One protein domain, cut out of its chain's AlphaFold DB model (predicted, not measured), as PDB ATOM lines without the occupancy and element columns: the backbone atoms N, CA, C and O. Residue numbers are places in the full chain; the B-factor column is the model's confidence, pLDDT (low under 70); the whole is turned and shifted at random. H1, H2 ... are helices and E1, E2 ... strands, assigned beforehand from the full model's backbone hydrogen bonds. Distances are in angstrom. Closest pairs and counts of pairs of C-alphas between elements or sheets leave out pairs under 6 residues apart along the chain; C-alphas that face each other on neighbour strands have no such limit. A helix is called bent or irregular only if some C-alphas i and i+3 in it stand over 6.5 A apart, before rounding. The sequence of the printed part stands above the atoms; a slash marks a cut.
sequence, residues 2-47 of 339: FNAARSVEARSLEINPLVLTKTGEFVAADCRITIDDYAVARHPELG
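Overview. This is residues 2 to 47 of the 339 residues of an uncharacterized protein of Verrucomicrobia bacterium (UniProt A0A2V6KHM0). What shape do the atoms draw? A long, narrow two-stranded ribbon runs in two stretches: E1 beside E4, then the hairpin E2 and E3 at one tip. H1 lies beside the E1 and E4 stretch, and H2 sits past the ribbon's other end. What makes it up? The 46 printed residues hold, in order, H1 E1 E2 E3 E4 H2, a mixed class with two antiparallel sheets, E1 - E4 and E2 - E3. The whole is a loose rod, spanning 41 by 18 by 15 A, with a radius of gyration of the C-alphas of 13.2 A.

Along the chain. Where does it begin? H1 is residues 2 to 7, 8.6 A long, from C-alpha 2 at (141.530, 13.169, 92.597). Where are the strands? E1 is residues 10 to 14, 10.5 A; E2 is 18 to 20, 6.8 A; E3 is 26 to 28, 6.9 A; E4 is 32 to 35, 10.0 A. What comes last? H2 is residues 37 to 42, 10.0 A, ending at C-alpha 42 (146.007, 15.395, 74.736); it is only just irregular, with C-alphas 38 and 41 6.9 A apart.

Arrangement. What is near H1? Its closest C-alphas to E1 are Ala 5 and Leu 13, 6.1 A; H1 and H2 are apart. How do strands pair? E1 and E4 are antiparallel at 177 degrees, with N 14 and O 32 at 2.8 A. The hairpin E2 and E3 is antiparallel at 151 degrees, with N 19 and O 27 at 2.8 A. What of the helix backbones? In H1 every O i to N i+4 pair is within hydrogen-bond range; H2 has 0 of 2, but 2 of 3 O i to N i+3 pairs.

Size, cuts and confidence. How long is it? The farthest C-alphas, of Lys 22 and Ala 41, are 41.3 A apart. Are there cuts or weak places? The printed part has no cut, its five links are tight, and no printed residue is under 70 in pLDDT.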
ATOM      1  N   PHE A   2     140.855  14.247  93.351       96.06
ATOM      2  CA  PHE A   2     141.530  13.169  92.597       96.06
ATOM      3  C   PHE A   2     140.992  12.955  91.171       96.06
ATOM      4  O   PHE A   2     141.763  12.935  90.221       96.06
ATOM      5  N   ASN A   3     139.667  12.871  91.001       97.56
ATOM      6  CA  ASN A   3     139.070  12.703  89.670       97.56
ATOM      7  C   ASN A   3     139.375  13.869  88.720       97.56
ATOM      8  O   ASN A   3     139.578  13.618  87.541       97.56
ATOM      9  N   ALA A   4     139.432  15.104  89.236       95.56
ATOM     10  CA  ALA A   4     139.774  16.285  88.445       95.56
ATOM     11  C   ALA A   4     141.255  16.267  88.049       95.56
ATOM     12  O   ALA A   4     141.566  16.462  86.885       95.56
ATOM     13  N   ALA A   5     142.158  15.945  88.983       97.12
ATOM     14  CA  ALA A   5     143.578  15.780  88.673       97.12
ATOM     15  C   ALA A   5     143.794  14.694  87.605       97.12
ATOM     16  O   ALA A   5     144.502  14.910  86.631       97.12
ATOM     17  N   ARG A   6     143.119  13.546  87.739       97.44
ATOM     18  CA  ARG A   6     143.224  12.439  86.780       97.44
ATOM     19  C   ARG A   6     142.647  12.779  85.403       97.44
ATOM     20  O   ARG A   6     143.174  12.289  84.415       97.44
ATOM     21  N   SER A   7     141.566  13.564  85.322       97.38
ATOM     22  CA  SER A   7     140.915  13.876  84.039       97.38
ATOM     23  C   SER A   7     141.735  14.793  83.139       97.38
ATOM     24  O   SER A   7     141.464  14.825  81.947       97.38
ATOM     25  N   VAL A   8     142.691  15.529  83.707       96.69
ATOM     26  CA  VAL A   8     143.614  16.407  82.970       96.69
ATOM     27  C   VAL A   8     145.072  15.966  83.120       96.69
ATOM     28  O   VAL A   8     145.977  16.753  82.876       96.69
ATOM     29  N   GLU A   9     145.301  14.736  83.598       97.00
ATOM     30  CA  GLU A   9     146.638  14.160  83.809       97.00
ATOM     31  C   GLU A   9     147.586  15.096  84.595       97.00
ATOM     32  O   GLU A   9     148.747  15.304  84.248       97.00
ATOM     33  N   ALA A  10     147.073  15.693  85.672       96.00
ATOM     34  CA  ALA A  10     147.836  16.608  86.508       96.00
ATOM     35  C   ALA A  10     148.927  15.888  87.315       96.00
ATOM     36  O   ALA A  10     148.668  14.873  87.967       96.00
ATOM     37  N   ARG A  11     150.124  16.483  87.355       95.00
ATOM     38  CA  ARG A  11     151.211  16.118  88.278       95.00
ATOM     39  C   ARG A  11     150.900  16.545  89.711       95.00
ATOM     40  O   ARG A  11     151.262  15.842  90.652       95.00
ATOM     41  N   SER A  12     150.222  17.680  89.890       95.38
ATOM     42  CA  SER A  12     149.797  18.173  91.203       95.38
ATOM     43  C   SER A  12     148.480  18.949  91.119       95.38
ATOM     44  O   SER A  12     148.177  19.588  90.113       95.38
ATOM     45  N   LEU A  13     147.681  18.872  92.186       97.12
ATOM     46  CA  LEU A  13     146.482  19.685  92.389       97.12
ATOM     47  C   LEU A  13     146.406  20.046  93.873       97.12
ATOM     48  O   LEU A  13     146.186  19.176  94.718       97.12
ATOM     49  N   GLU A  14     146.569  21.327  94.171       97.00
ATOM     50  CA  GLU A  14     146.536  21.899  95.512       97.00
ATOM     51  C   GLU A  14     145.359  22.871  95.641       97.00
ATOM     52  O   GLU A  14     145.118  23.691  94.760       97.00
ATOM     53  N   ILE A  15     144.634  22.785  96.757       97.38
ATOM     54  CA  ILE A  15     143.608  23.757  97.151       97.38
ATOM     55  C   ILE A  15     144.032  24.326  98.497       97.38
ATOM     56  O   ILE A  15     144.053  23.594  99.490       97.38
ATOM     57  N   ASN A  16     144.356  25.618  98.536       96.94
ATOM     58  CA  ASN A  16     144.811  26.273  99.756       96.94
ATOM     59  C   ASN A  16     144.393  27.759  99.798       96.94
ATOM     60  O   ASN A  16     145.071  28.581  99.188       96.94
ATOM     61  N   PRO A  17     143.313  28.126 100.522       96.38
ATOM     62  CA  PRO A  17     142.570  27.299 101.479       96.38
ATOM     63  C   PRO A  17     141.361  26.552 100.882       96.38
ATOM     64  O   PRO A  17     140.634  27.060 100.024       96.38
ATOM     65  N   LEU A  18     141.072  25.370 101.443       97.19
ATOM     66  CA  LEU A  18     139.752  24.735 101.362       97.19
ATOM     67  C   LEU A  18     138.872  25.297 102.488       97.19
ATOM     68  O   LEU A  18     139.036  24.949 103.658       97.19
ATOM     69  N   VAL A  19     137.961  26.199 102.140       97.88
ATOM     70  CA  VAL A  19     137.154  26.968 103.093       97.88
ATOM     71  C   VAL A  19     135.901  26.191 103.480       97.88
ATOM     72  O   VAL A  19     135.180  25.722 102.607       97.88
ATOM     73  N   LEU A  20     135.602  26.115 104.778       97.62
ATOM     74  CA  LEU A  20     134.281  25.738 105.287       97.62
ATOM     75  C   LEU A  20     133.478  27.017 105.562       97.62
ATOM     76  O   LEU A  20     133.850  27.821 106.419       97.62
ATOM     77  N   THR A  21     132.398  27.234 104.820       97.06
ATOM     78  CA  THR A  21     131.546  28.419 104.965       97.06
ATOM     79  C   THR A  21     130.696  28.344 106.238       97.06
ATOM     80  O   THR A  21     130.499  27.284 106.834       97.06
ATOM     81  N   LYS A  22     130.105  29.477 106.643       96.50
ATOM     82  CA  LYS A  22     129.156  29.528 107.774       96.50
ATOM     83  C   LYS A  22     127.882  28.705 107.535       96.50
ATOM     84  O   LYS A  22     127.213  28.351 108.498       96.50
ATOM     85  N   THR A  23     127.549  28.427 106.273       96.88
ATOM     86  CA  THR A  23     126.424  27.575 105.863       96.88
ATOM     87  C   THR A  23     126.774  26.082 105.875       96.88
ATOM     88  O   THR A  23     125.886  25.263 105.663       96.88
ATOM     89  N   GLY A  24     128.029  25.712 106.173       96.62
ATOM     90  CA  GLY A  24     128.490  24.321 106.234       96.62
ATOM     91  C   GLY A  24     128.965  23.750 104.893       96.62
ATOM     92  O   GLY A  24     129.124  22.538 104.774       96.62
ATOM     93  N   GLU A  25     129.193  24.597 103.889       97.00
ATOM     94  CA  GLU A  25     129.632  24.191 102.550       97.00
ATOM     95  C   GLU A  25     131.153  24.295 102.418       97.00
ATOM     96  O   GLU A  25     131.774  25.215 102.952       97.00
ATOM     97  N   PHE A  26     131.762  23.370 101.676       96.25
ATOM     98  CA  PHE A  26     133.175  23.464 101.320       96.25
ATOM     99  C   PHE A  26     133.354  24.235 100.010       96.25
ATOM    100  O   PHE A  26     132.705  23.927  99.013       96.25
ATOM    101  N   VAL A  27     134.278  25.197  99.999       96.25
ATOM    102  CA  VAL A  27     134.633  26.011  98.832       96.25
ATOM    103  C   VAL A  27     136.141  25.954  98.616       96.25
ATOM    104  O   VAL A  27     136.923  26.216  99.528       96.25
ATOM    105  N   ALA A  28     136.558  25.634  97.393       96.31
ATOM    106  CA  ALA A  28     137.939  25.811  96.962       96.31
ATOM    107  C   ALA A  28     138.164  27.302  96.674       96.31
ATOM    108  O   ALA A  28     137.776  27.782  95.612       96.31
ATOM    109  N   ALA A  29     138.694  28.048  97.647       96.38
ATOM    110  CA  ALA A  29     138.877  29.494  97.500       96.38
ATOM    111  C   ALA A  29     140.076  29.843  96.610       96.38
ATOM    112  O   ALA A  29     140.071  30.887  95.964       96.38
ATOM    113  N   ASP A  30     141.066  28.955  96.572       97.25
ATOM    114  CA  ASP A  30     142.206  29.008  95.666       97.25
ATOM    115  C   ASP A  30     142.527  27.591  95.171       97.25
ATOM    116  O   ASP A  30     142.225  26.601  95.848       97.25
ATOM    117  N   CYS A  31     143.108  27.484  93.981       95.88
ATOM    118  CA  CYS A  31     143.488  26.224  93.366       95.88
ATOM    119  C   CYS A  31     144.718  26.414  92.476       95.88
ATOM    120  O   CYS A  31     144.684  27.183  91.515       95.88
ATOM    121  N   ARG A  32     145.768  25.631  92.737       94.38
ATOM    122  CA  ARG A  32     146.916  25.486  91.840       94.38
ATOM    123  C   ARG A  32     146.937  24.072  91.280       94.38
ATOM    124  O   ARG A  32     146.955  23.101  92.030       94.38
ATOM    125  N   ILE A  33     146.963  23.958  89.958       94.19
ATOM    126  CA  ILE A  33     147.080  22.682  89.252       94.19
ATOM    127  C   ILE A  33     148.283  22.734  88.312       94.19
ATOM    128  O   ILE A  33     148.443  23.700  87.568       94.19
ATOM    129  N   THR A  34     149.123  21.703  88.352       93.81
ATOM    130  CA  THR A  34     150.237  21.525  87.415       93.81
ATOM    131  C   THR A  34     149.926  20.326  86.534       93.81
ATOM    132  O   THR A  34     149.799  19.205  87.030       93.81
ATOM    133  N   ILE A  35     149.786  20.563  85.233       95.00
ATOM    134  CA  ILE A  35     149.520  19.534  84.221       95.00
ATOM    135  C   ILE A  35     150.828  18.825  83.863       95.00
ATOM    136  O   ILE A  35     151.886  19.449  83.884       95.00
ATOM    137  N   ASP A  36     150.791  17.524  83.566       94.56
ATOM    138  CA  ASP A  36     151.962  16.869  82.980       94.56
ATOM    139  C   ASP A  36     152.237  17.445  81.584       94.56
ATOM    140  O   ASP A  36     151.377  17.388  80.706       94.56
ATOM    141  N   ASP A  37     153.445  17.964  81.357       92.25
ATOM    142  CA  ASP A  37     153.874  18.499  80.059       92.25
ATOM    143  C   ASP A  37     153.617  17.509  78.906       92.25
ATOM    144  O   ASP A  37     153.180  17.897  77.822       92.25
ATOM    145  N   TYR A  38     153.800  16.203  79.143       91.81
ATOM    146  CA  TYR A  38     153.546  15.166  78.136       91.81
ATOM    147  C   TYR A  38     152.059  14.935  77.846       91.81
ATOM    148  O   TYR A  38     151.719  14.266  76.865       91.81
ATOM    149  N   ALA A  39     151.168  15.434  78.701       95.00
ATOM    150  CA  ALA A  39     149.725  15.335  78.539       95.00
ATOM    151  C   ALA A  39     149.111  16.552  77.848       95.00
ATOM    152  O   ALA A  39     148.017  16.435  77.304       95.00
ATOM    153  N   VAL A  40     149.816  17.685  77.778       93.94
ATOM    154  CA  VAL A  40     149.296  18.927  77.181       93.94
ATOM    155  C   VAL A  40     148.743  18.708  75.768       93.94
ATOM    156  O   VAL A  40     147.644  19.159  75.461       93.94
ATOM    157  N   ALA A  41     149.432  17.928  74.929       92.38
ATOM    158  CA  ALA A  41     148.973  17.622  73.569       92.38
ATOM    159  C   ALA A  41     147.654  16.816  73.511       92.38
ATOM    160  O   ALA A  41     146.978  16.820  72.484       92.38
ATOM    161  N   ARG A  42     147.284  16.118  74.594       95.69
ATOM    162  CA  ARG A  42     146.007  15.395  74.736       95.69
ATOM    163  C   ARG A  42     144.890  16.263  75.317       95.69
ATOM    164  O   ARG A  42     143.740  15.841  75.275       95.69
ATOM    165  N   HIS A  43     145.227  17.459  75.800       95.94
ATOM    166  CA  HIS A  43     144.323  18.387  76.473       95.94
ATOM    167  C   HIS A  43     144.296  19.775  75.800       95.94
ATOM    168  O   HIS A  43     144.597  20.787  76.446       95.94
ATOM    169  N   PRO A  44     143.944  19.863  74.499       95.12
ATOM    170  CA  PRO A  44     143.904  21.138  73.779       95.12
ATOM    171  C   PRO A  44     142.906  22.141  74.383       95.12
ATOM    172  O   PRO A  44     143.089  23.348  74.251       95.12
ATOM    173  N   GLU A  45     141.873  21.662  75.083       95.94
ATOM    174  CA  GLU A  45     140.879  22.482  75.776       95.94
ATOM    175  C   GLU A  45     141.461  23.357  76.893       95.94
ATOM    176  O   GLU A  45     140.827  24.334  77.287       95.94
ATOM    177  N   LEU A  46     142.658  23.031  77.398       94.00
ATOM    178  CA  LEU A  46     143.318  23.792  78.461       94.00
ATOM    179  C   LEU A  46     144.013  25.059  77.951       94.00
ATOM    180  O   LEU A  46     144.389  25.903  78.761       94.00
ATOM    181  N   GLY A  47     144.201  25.206  76.634       92.94
ATOM    182  CA  GLY A  47     144.823  26.397  76.044       92.94
ATOM    183  C   GLY A  47     146.276  26.635  76.478       92.94
ATOM    184  O   GLY A  47     146.741  27.773  76.456       92.94
TER     185      GLY A  47